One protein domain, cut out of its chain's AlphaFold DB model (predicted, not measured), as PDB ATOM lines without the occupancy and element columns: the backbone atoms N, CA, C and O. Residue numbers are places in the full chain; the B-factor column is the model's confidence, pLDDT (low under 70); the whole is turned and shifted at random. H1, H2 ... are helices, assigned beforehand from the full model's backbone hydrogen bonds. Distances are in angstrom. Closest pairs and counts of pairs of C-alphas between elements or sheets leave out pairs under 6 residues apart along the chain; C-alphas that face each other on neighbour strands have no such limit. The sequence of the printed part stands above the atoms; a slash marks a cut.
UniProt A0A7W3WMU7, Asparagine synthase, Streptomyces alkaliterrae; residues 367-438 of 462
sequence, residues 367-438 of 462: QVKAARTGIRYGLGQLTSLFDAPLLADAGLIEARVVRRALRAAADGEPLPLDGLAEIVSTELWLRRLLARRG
ATOM      1  N   GLN A 367     185.406 194.179 163.358       83.56
ATOM      2  CA  GLN A 367     185.186 193.371 162.149       83.56
ATOM      3  C   GLN A 367     183.786 192.745 162.109       83.56
ATOM      4  O   GLN A 367     183.122 192.783 161.073       83.56
ATOM      5  N   VAL A 368     183.314 192.210 163.239       87.50
ATOM      6  CA  VAL A 368     181.965 191.629 163.353       87.50
ATOM      7  C   VAL A 368     180.892 192.710 163.189       87.50
ATOM      8  O   VAL A 368     179.903 192.490 162.490       87.50
ATOM      9  N   LYS A 369     181.093 193.893 163.784       90.12
ATOM     10  CA  LYS A 369     180.206 195.056 163.624       90.12
ATOM     11  C   LYS A 369     180.144 195.523 162.169       90.12
ATOM     12  O   LYS A 369     179.044 195.732 161.662       90.12
ATOM     13  N   ALA A 370     181.285 195.613 161.482       91.12
ATOM     14  CA  ALA A 370     181.338 195.969 160.065       91.12
ATOM     15  C   ALA A 370     180.596 194.939 159.198       91.12
ATOM     16  O   ALA A 370     179.788 195.314 158.358       91.12
ATOM     17  N   ALA A 371     180.787 193.638 159.447       92.75
ATOM     18  CA  ALA A 371     180.070 192.586 158.724       92.75
ATOM     19  C   ALA A 371     178.549 192.659 158.931       92.75
ATOM     20  O   ALA A 371     177.796 192.543 157.968       92.75
ATOM     21  N   ARG A 372     178.081 192.900 160.164       93.44
ATOM     22  CA  ARG A 372     176.647 193.093 160.453       93.44
ATOM     23  C   ARG A 372     176.082 194.336 159.773       93.44
ATOM     24  O   ARG A 372     174.996 194.279 159.207       93.44
ATOM     25  N   THR A 373     176.822 195.440 159.819       95.06
ATOM     26  CA  THR A 373     176.441 196.699 159.161       95.06
ATOM     27  C   THR A 373     176.346 196.504 157.650       95.06
ATOM     28  O   THR A 373     175.355 196.900 157.048       95.06
ATOM     29  N   GLY A 374     177.301 195.779 157.065       95.75
ATOM     30  CA  GLY A 374     177.301 195.382 155.662       95.75
ATOM     31  C   GLY A 374     176.119 194.506 155.254       95.75
ATOM     32  O   GLY A 374     175.462 194.793 154.260       95.75
ATOM     33  N   ILE A 375     175.768 193.491 156.056       96.38
ATOM     34  CA  ILE A 375     174.567 192.671 155.809       96.38
ATOM     35  C   ILE A 375     173.301 193.528 155.861       96.38
ATOM     36  O   ILE A 375     172.419 193.354 155.026       96.38
ATOM     37  N   ARG A 376     173.201 194.454 156.821       96.31
ATOM     38  CA  ARG A 376     172.044 195.348 156.942       96.31
ATOM     39  C   ARG A 376     171.927 196.280 155.739       96.31
ATOM     40  O   ARG A 376     170.839 196.405 155.187       96.31
ATOM     41  N   TYR A 377     173.038 196.883 155.326       95.69
ATOM     42  CA  TYR A 377     173.107 197.752 154.155       95.69
ATOM     43  C   TYR A 377     172.759 196.990 152.864       95.69
ATOM     44  O   TYR A 377     171.901 197.407 152.092       95.69
ATOM     45  N   GLY A 378     173.357 195.813 152.668       94.88
ATOM     46  CA  GLY A 378     173.165 194.967 151.491       94.88
ATOM     47  C   GLY A 378     171.936 194.054 151.530       94.88
ATOM     48  O   GLY A 378     171.789 193.230 150.629       94.88
ATOM     49  N   LEU A 379     171.052 194.142 152.534       96.38
ATOM     50  CA  LEU A 379     169.999 193.139 152.766       96.38
ATOM     51  C   LEU A 379     169.073 192.954 151.555       96.38
ATOM     52  O   LEU A 379     168.666 191.827 151.266       96.38
ATOM     53  N   GLY A 380     168.757 194.036 150.838       95.69
ATOM     54  CA  GLY A 380     167.948 193.988 149.618       95.69
ATOM     55  C   GLY A 380     168.621 193.175 148.508       95.69
ATOM     56  O   GLY A 380     168.034 192.211 148.015       95.69
ATOM     57  N   GLN A 381     169.876 193.501 148.181       94.94
ATOM     58  CA  GLN A 381     170.669 192.774 147.180       94.94
ATOM     59  C   GLN A 381     170.895 191.317 147.593       94.94
ATOM     60  O   GLN A 381     170.692 190.407 146.794       94.94
ATOM     61  N   LEU A 382     171.238 191.077 148.862       96.56
ATOM     62  CA  LEU A 382     171.415 189.734 149.411       96.56
ATOM     63  C   LEU A 382     170.119 188.924 149.353       96.56
ATOM     64  O   LEU A 382     170.152 187.747 149.022       96.56
ATOM     65  N   THR A 383     168.963 189.522 149.641       96.00
ATOM     66  CA  THR A 383     167.678 188.814 149.531       96.00
ATOM     67  C   THR A 383     167.379 188.465 148.076       96.00
ATOM     68  O   THR A 383     167.009 187.322 147.809       96.00
ATOM     69  N   SER A 384     167.614 189.405 147.154       95.50
ATOM     70  CA  SER A 384     167.423 189.200 145.715       95.50
ATOM     71  C   SER A 384     168.343 188.111 145.149       95.50
ATOM     72  O   SER A 384     167.909 187.268 144.363       95.50
ATOM     73  N   LEU A 385     169.588 188.035 145.636       95.50
ATOM     74  CA  LEU A 385     170.540 186.973 145.300       95.50
ATOM     75  C   LEU A 385     169.992 185.567 145.615       95.50
ATOM     76  O   LEU A 385     170.337 184.609 144.927       95.50
ATOM     77  N   PHE A 386     169.115 185.436 146.618       96.62
ATOM     78  CA  PHE A 386     168.490 184.172 147.029       96.62
ATOM     79  C   PHE A 386     167.002 184.059 146.657       96.62
ATOM     80  O   PHE A 386     166.276 183.270 147.273       96.62
ATOM     81  N   ASP A 387     166.525 184.798 145.649       95.69
ATOM     82  CA  ASP A 387     165.166 184.608 145.121       95.69
ATOM     83  C   ASP A 387     165.030 183.326 144.295       95.69
ATOM     84  O   ASP A 387     164.078 182.570 144.493       95.69
ATOM     85  N   ALA A 388     166.031 183.040 143.461       94.62
ATOM     86  CA  ALA A 388     166.204 181.778 142.740       94.62
ATOM     87  C   ALA A 388     167.687 181.357 142.811       94.62
ATOM     88  O   ALA A 388     168.442 181.630 141.873       94.62
ATOM     89  N   PRO A 389     168.155 180.834 143.962       96.50
ATOM     90  CA  PRO A 389     169.565 180.530 144.163       96.50
ATOM     91  C   PRO A 389     169.965 179.199 143.524       96.50
ATOM     92  O   PRO A 389     169.326 178.174 143.764       96.50
ATOM     93  N   LEU A 390     171.092 179.198 142.812       96.75
ATOM     94  CA  LEU A 390     171.648 178.013 142.147       96.75
ATOM     95  C   LEU A 390     172.004 176.911 143.152       96.75
ATOM     96  O   LEU A 390     171.906 175.721 142.855       96.75
ATOM     97  N   LEU A 391     172.398 177.299 144.367       96.88
ATOM     98  CA  LEU A 391     172.618 176.356 145.462       96.88
ATOM     99  C   LEU A 391     171.337 175.614 145.880       96.88
ATOM    100  O   LEU A 391     171.430 174.466 146.311       96.88
ATOM    101  N   ALA A 392     170.157 176.239 145.775       96.44
ATOM    102  CA  ALA A 392     168.892 175.553 146.047       96.44
ATOM    103  C   ALA A 392     168.481 174.652 144.879       96.44
ATOM    104  O   ALA A 392     168.010 173.546 145.127       96.44
ATOM    105  N   ASP A 393     168.733 175.067 143.633       95.50
ATOM    106  CA  ASP A 393     168.515 174.217 142.451       95.50
ATOM    107  C   ASP A 393     169.367 172.936 142.509       95.50
ATOM    108  O   ASP A 393     168.932 171.866 142.090       95.50
ATOM    109  N   ALA A 394     170.569 173.024 143.087       94.88
ATOM    110  CA  ALA A 394     171.439 171.880 143.357       94.88
ATOM    111  C   ALA A 394     171.042 171.067 144.610       94.88
ATOM    112  O   ALA A 394     171.768 170.149 144.990       94.88
ATOM    113  N   GLY A 395     169.948 171.422 145.293       94.31
ATOM    114  CA  GLY A 395     169.488 170.759 146.515       94.31
ATOM    115  C   GLY A 395     170.397 170.962 147.732       94.31
ATOM    116  O   GLY A 395     170.266 170.238 148.715       94.31
ATOM    117  N   LEU A 396     171.333 171.920 147.702       95.19
ATOM    118  CA  LEU A 396     172.322 172.117 148.772       95.19
ATOM    119  C   LEU A 396     171.796 172.967 149.929       95.19
ATOM    120  O   LEU A 396     172.201 172.751 151.070       95.19
ATOM    121  N   ILE A 397     170.909 173.926 149.648       95.81
ATOM    122  CA  ILE A 397     170.307 174.829 150.642       95.81
ATOM    123  C   ILE A 397     168.801 174.975 150.421       95.81
ATOM    124  O   ILE A 397     168.296 174.782 149.319       95.81
ATOM    125  N   GLU A 398     168.097 175.456 151.443       93.62
ATOM    126  CA  GLU A 398     166.740 175.980 151.288       93.62
ATOM    127  C   GLU A 398     166.759 177.512 151.207       93.62
ATOM    128  O   GLU A 398     167.102 178.202 152.173       93.62
ATOM    129  N   ALA A 399     166.316 178.076 150.077       94.38
ATOM    130  CA  ALA A 399     166.317 179.525 149.841       94.38
ATOM    131  C   ALA A 399     165.583 180.324 150.938       94.38
ATOM    132  O   ALA A 399     165.984 181.425 151.322       94.38
ATOM    133  N   ARG A 400     164.487 179.773 151.481       94.75
ATOM    134  CA  ARG A 400     163.720 180.402 152.573       94.75
ATOM    135  C   ARG A 400     164.518 180.463 153.880       94.75
ATOM    136  O   ARG A 400     164.432 181.467 154.586       94.75
ATOM    137  N   VAL A 401     165.293 179.423 154.182       94.12
ATOM    138  CA  VAL A 401     166.097 179.314 155.407       94.12
ATOM    139  C   VAL A 401     167.262 180.302 155.375       94.12
ATOM    140  O   VAL A 401     167.462 181.035 156.343       94.12
ATOM    141  N   VAL A 402     167.957 180.415 154.239       95.12
ATOM    142  CA  VAL A 402     169.045 181.394 154.072       95.12
ATOM    143  C   VAL A 402     168.524 182.832 154.115       95.12
ATOM    144  O   VAL A 402     169.066 183.647 154.858       95.12
ATOM    145  N   ARG A 403     167.418 183.155 153.425       95.88
ATOM    146  CA  ARG A 403     166.814 184.503 153.500       95.88
ATOM    147  C   ARG A 403     166.377 184.880 154.916       95.88
ATOM    148  O   ARG A 403     166.556 186.025 155.323       95.88
ATOM    149  N   ARG A 404     165.837 183.933 155.692       95.75
ATOM    150  CA  ARG A 404     165.526 184.161 157.114       95.75
ATOM    151  C   ARG A 404     166.793 184.448 157.919       95.75
ATOM    152  O   ARG A 404     166.789 185.371 158.723       95.75
ATOM    153  N   ALA A 405     167.865 183.698 157.679       94.19
ATOM    154  CA  ALA A 405     169.137 183.895 158.363       94.19
ATOM    155  C   ALA A 405     169.794 185.244 158.035       94.19
ATOM    156  O   ALA A 405     170.351 185.873 158.928       94.19
ATOM    157  N   LEU A 406     169.689 185.718 156.789       95.62
ATOM    158  CA  LEU A 406     170.169 187.044 156.386       95.62
ATOM    159  C   LEU A 406     169.422 188.168 157.118       95.62
ATOM    160  O   LEU A 406     170.059 189.088 157.624       95.62
ATOM    161  N   ARG A 407     168.091 188.062 157.237       95.94
ATOM    162  CA  ARG A 407     167.276 189.017 158.012       95.94
ATOM    163  C   ARG A 407     167.639 188.990 159.494       95.94
ATOM    164  O   ARG A 407     168.001 190.022 160.038       95.94
ATOM    165  N   ALA A 408     167.688 187.804 160.099       93.75
ATOM    166  CA  ALA A 408     168.097 187.646 161.494       93.75
ATOM    167  C   ALA A 408     169.513 188.203 161.758       93.75
ATOM    168  O   ALA A 408     169.757 188.845 162.778       93.75
ATOM    169  N   ALA A 409     170.453 188.027 160.822       92.25
ATOM    170  CA  ALA A 409     171.786 188.617 160.925       92.25
ATOM    171  C   ALA A 409     171.760 190.156 160.837       92.25
ATOM    172  O   ALA A 409     172.488 190.811 161.589       92.25
ATOM    173  N   ALA A 410     170.920 190.736 159.970       93.44
ATOM    174  CA  ALA A 410     170.714 192.186 159.869       93.44
ATOM    175  C   ALA A 410     170.085 192.780 161.147       93.44
ATOM    176  O   ALA A 410     170.495 193.862 161.594       93.44
ATOM    177  N   ASP A 411     169.167 192.026 161.761       92.94
ATOM    178  CA  ASP A 411     168.503 192.329 163.038       92.94
ATOM    179  C   ASP A 411     169.443 192.160 164.248       92.94
ATOM    180  O   ASP A 411     169.135 192.577 165.363       92.94
ATOM    181  N   GLY A 412     170.643 191.610 164.032       88.25
ATOM    182  CA  GLY A 412     171.695 191.513 165.039       88.25
ATOM    183  C   GLY A 412     171.709 190.207 165.832       88.25
ATOM    184  O   GLY A 412     172.461 190.116 166.813       88.25
ATOM    185  N   GLU A 413     170.962 189.186 165.403       89.56
ATOM    186  CA  GLU A 413     170.995 187.871 166.039       89.56
ATOM    187  C   GLU A 413     172.417 187.270 166.045       89.56
ATOM    188  O   GLU A 413     173.222 187.495 165.127       89.56
ATOM    189  N   PRO A 414     172.788 186.516 167.097       82.50
ATOM    190  CA  PRO A 414     174.106 185.901 167.232       82.50
ATOM    191  C   PRO A 414     174.251 184.673 166.313       82.50
ATOM    192  O   PRO A 414     174.240 183.529 166.759       82.50
ATOM    193  N   LEU A 415     174.393 184.920 165.009       85.19
ATOM    194  CA  LEU A 415     174.600 183.902 163.976       85.19
ATOM    195  C   LEU A 415     176.077 183.814 163.545       85.19
ATOM    196  O   LEU A 415     176.796 184.817 163.593       85.19
ATOM    197  N   PRO A 416     176.552 182.643 163.073       85.69
ATOM    198  CA  PRO A 416     177.918 182.501 162.576       85.69
ATOM    199  C   PRO A 416     178.071 183.150 161.192       85.69
ATOM    200  O   PRO A 416     177.865 182.505 160.164       85.69
ATOM    201  N   LEU A 417     178.461 184.429 161.175       90.62
ATOM    202  CA  LEU A 417     178.580 185.239 159.955       90.62
ATOM    203  C   LEU A 417     179.533 184.634 158.913       90.62
ATOM    204  O   LEU A 417     179.265 184.741 157.721       90.62
ATOM    205  N   ASP A 418     180.586 183.935 159.347       89.00
ATOM    206  CA  ASP A 418     181.529 183.251 158.451       89.00
ATOM    207  C   ASP A 418     180.831 182.220 157.549       89.00
ATOM    208  O   ASP A 418     181.208 182.038 156.397       89.00
ATOM    209  N   GLY A 419     179.791 181.545 158.054       91.94
ATOM    210  CA  GLY A 419     179.045 180.575 157.255       91.94
ATOM    211  C   GLY A 419     178.082 181.234 156.264       91.94
ATOM    212  O   GLY A 419     177.877 180.691 155.184       91.94
ATOM    213  N   LEU A 420     177.540 182.418 156.585       94.69
ATOM    214  CA  LEU A 420     176.800 183.221 155.604       94.69
ATOM    215  C   LEU A 420     177.738 183.711 154.498       94.69
ATOM    216  O   LEU A 420     177.374 183.624 153.329       94.69
ATOM    217  N   ALA A 421     178.956 184.136 154.847       95.50
ATOM    218  CA  ALA A 421     179.971 184.504 153.865       95.50
ATOM    219  C   ALA A 421     180.313 183.323 152.939       95.50
ATOM    220  O   ALA A 421     180.331 183.503 151.728       95.50
ATOM    221  N   GLU A 422     180.502 182.105 153.471       95.12
ATOM    222  CA  GLU A 422     180.728 180.895 152.657       95.12
ATOM    223  C   GLU A 422     179.576 180.647 151.652       95.12
ATOM    224  O   GLU A 422     179.835 180.395 150.472       95.12
ATOM    225  N   ILE A 423     178.310 180.756 152.081       96.75
ATOM    226  CA  ILE A 423     177.137 180.528 151.213       96.75
ATOM    227  C   ILE A 423     177.002 181.629 150.155       96.75
ATOM    228  O   ILE A 423     176.861 181.323 148.971       96.75
ATOM    229  N   VAL A 424     177.081 182.901 150.561       97.25
ATOM    230  CA  VAL A 424     176.972 184.060 149.659       97.25
ATOM    231  C   VAL A 424     178.088 184.034 148.616       97.25
ATOM    232  O   VAL A 424     177.809 184.129 147.425       97.25
ATOM    233  N   SER A 425     179.338 183.827 149.035       96.75
ATOM    234  CA  SER A 425     180.480 183.709 148.125       96.75
ATOM    235  C   SER A 425     180.314 182.584 147.110       96.75
ATOM    236  O   SER A 425     180.656 182.756 145.943       96.75
ATOM    237  N   THR A 426     179.791 181.432 147.539       97.12
ATOM    238  CA  THR A 426     179.592 180.288 146.641       97.12
ATOM    239  C   THR A 426     178.491 180.570 145.620       97.12
ATOM    240  O   THR A 426     178.680 180.290 144.439       97.12
ATOM    241  N   GLU A 427     177.376 181.175 146.037       96.94
ATOM    242  CA  GLU A 427     176.294 181.578 145.129       96.94
ATOM    243  C   GLU A 427     176.773 182.626 144.108       96.94
ATOM    244  O   GLU A 427     176.523 182.481 142.911       96.94
ATOM    245  N   LEU A 428     177.527 183.642 144.549       95.94
ATOM    246  CA  LEU A 428     178.124 184.649 143.661       95.94
ATOM    247  C   LEU A 428     179.060 184.006 142.637       95.94
ATOM    248  O   LEU A 428     178.954 184.272 141.439       95.94
ATOM    249  N   TRP A 429     179.948 183.126 143.097       95.56
ATOM    250  CA  TRP A 429     180.874 182.406 142.232       95.56
ATOM    251  C   TRP A 429     180.138 181.536 141.202       95.56
ATOM    252  O   TRP A 429     180.462 181.599 140.016       95.56
ATOM    253  N   LEU A 430     179.099 180.794 141.606       94.94
ATOM    254  CA  LEU A 430     178.285 179.978 140.697       94.94
ATOM    255  C   LEU A 430     177.586 180.827 139.630       94.94
ATOM    256  O   LEU A 430     177.616 180.476 138.448       94.94
ATOM    257  N   ARG A 431     177.011 181.972 140.014       92.94
ATOM    258  CA  ARG A 431     176.386 182.904 139.063       92.94
ATOM    259  C   ARG A 431     177.393 183.436 138.057       92.94
ATOM    260  O   ARG A 431     177.112 183.439 136.862       92.94
ATOM    261  N   ARG A 432     178.588 183.824 138.514       91.88
ATOM    262  CA  ARG A 432     179.673 184.268 137.625       91.88
ATOM    263  C   ARG A 432     180.154 183.155 136.712       91.88
ATOM    264  O   ARG A 432     180.392 183.408 135.535       91.88
ATOM    265  N   LEU A 433     180.254 181.933 137.223       91.44
ATOM    266  CA  LEU A 433     180.649 180.771 136.442       91.44
ATOM    267  C   LEU A 433     179.638 180.496 135.324       91.44
ATOM    268  O   LEU A 433     180.044 180.305 134.180       91.44
ATOM    269  N   LEU A 434     178.336 180.515 135.625       89.56
ATOM    270  CA  LEU A 434     177.287 180.302 134.625       89.56
ATOM    271  C   LEU A 434     177.179 181.461 133.632       89.56
ATOM    272  O   LEU A 434     177.110 181.206 132.433       89.56
ATOM    273  N   ALA A 435     177.254 182.713 134.094       86.56
ATOM    274  CA  ALA A 435     177.285 183.880 133.212       86.56
ATOM    275  C   ALA A 435     178.496 183.843 132.257       86.56
ATOM    276  O   ALA A 435     178.383 184.200 131.086       86.56
ATOM    277  N   ARG A 436     179.648 183.344 132.732       76.25
ATOM    278  CA  ARG A 436     180.889 183.214 131.952       76.25
ATOM    279  C   ARG A 436     180.919 182.005 131.013       76.25
ATOM    280  O   ARG A 436     181.698 182.023 130.063       76.25
ATOM    281  N   ARG A 437     180.060 180.989 131.176       60.12
ATOM    282  CA  ARG A 437     179.959 179.853 130.225       60.12
ATOM    283  C   ARG A 437     179.555 180.273 128.793       60.12
ATOM    284  O   ARG A 437     179.517 179.417 127.917       60.12
ATOM    285  N   GLY A 438     179.338 181.571 128.533       50.25
ATOM    286  CA  GLY A 438     179.222 182.168 127.197       50.25
ATOM    287  C   GLY A 438     180.441 182.950 126.654       50.25
ATOM    288  O   GLY A 438     180.428 183.272 125.467       50.25
TER     289      GLY A 438
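AT A GLANCE: This is residues 367 to 438 of the 462 residues of the protein "Asparagine synthase" of Streptomyces alkaliterrae (UniProt A0A7W3WMU7). A long helix, H5, slants past a pair of shorter helices, H2 and H4, that lie side by side and run opposite ways; H1 sits steeply against residues 406 to 410 of H4, near where H5 begins, and the tiny H3 packs on residues 427 to 431 of H5. H5 meets H2 and H4 with few close C-alphas. The printed part has 72 residues with five named helices, H1 to H5 in order along the chain, and no named strand, and its class is all helix. The whole is compact, with a radius of gyration of the C-alphas of 12.4 A, and elongated in outline, spanning 38 by 21 by 19 A.

HOW THE PARTS SIT: Begin with the longest helix, H5, residues 417 to 436. H3, residues 390 to 393, touches it at residues 427 to 431 alone, and the closest C-alphas are those of Leu 391 and Glu 427, 6.4 A apart. H2, residues 379 to 385, is close to H5 but not clearly touching: look at the C-alphas of Leu 385 and Glu 427, the closest, 7.9 A apart. H4, residues 399 to 410, touches H2 at a shallow tilt of 19 degrees, opposite ways, with the closest C-alphas at Thr 383 and Arg 403, 5.9 A apart. H4 is close to H5 but not clearly touching, with the C-alphas of Ala 409 and Leu 417 closest at 7.6 A. H1, residues 367 to 377, touches H4 at residues 406 to 410 alone, at a steep tilt of 63 degrees, opposite ways; its Arg 376 and Ala 410 have the closest C-alphas, 4.5 A apart. H1 and H3 are apart. In H1, H2, H4 and H5 every O i to N i+4 pair is within hydrogen-bond range; H3 is too short for such a pair.

IN THESE COORDINATES: Find C-alpha 417 at (178.580, 185.239, 159.955); from there H5 runs 28.2 A to C-alpha 436 at (180.889, 183.214, 131.952). H4 covers 16.7 A from C-alpha 399 to C-alpha 410. H1 starts at C-alpha 367 at (185.186, 193.371, 162.149) and covers 15.1 A. H2 covers 9.7 A and H3 4.9 A.

THE WHOLE: The two C-alphas farthest apart are those of Pro 414 and Gly 438, at 40.5 A. The printed part has no cut. The links H1 to H2, H2 to H3 and H3 to H4 are tight, and H4 to H5, with 6 residues between them, is short. The mean pLDDT of the printed part is 92.4, and residues 437 to 438 are under 70.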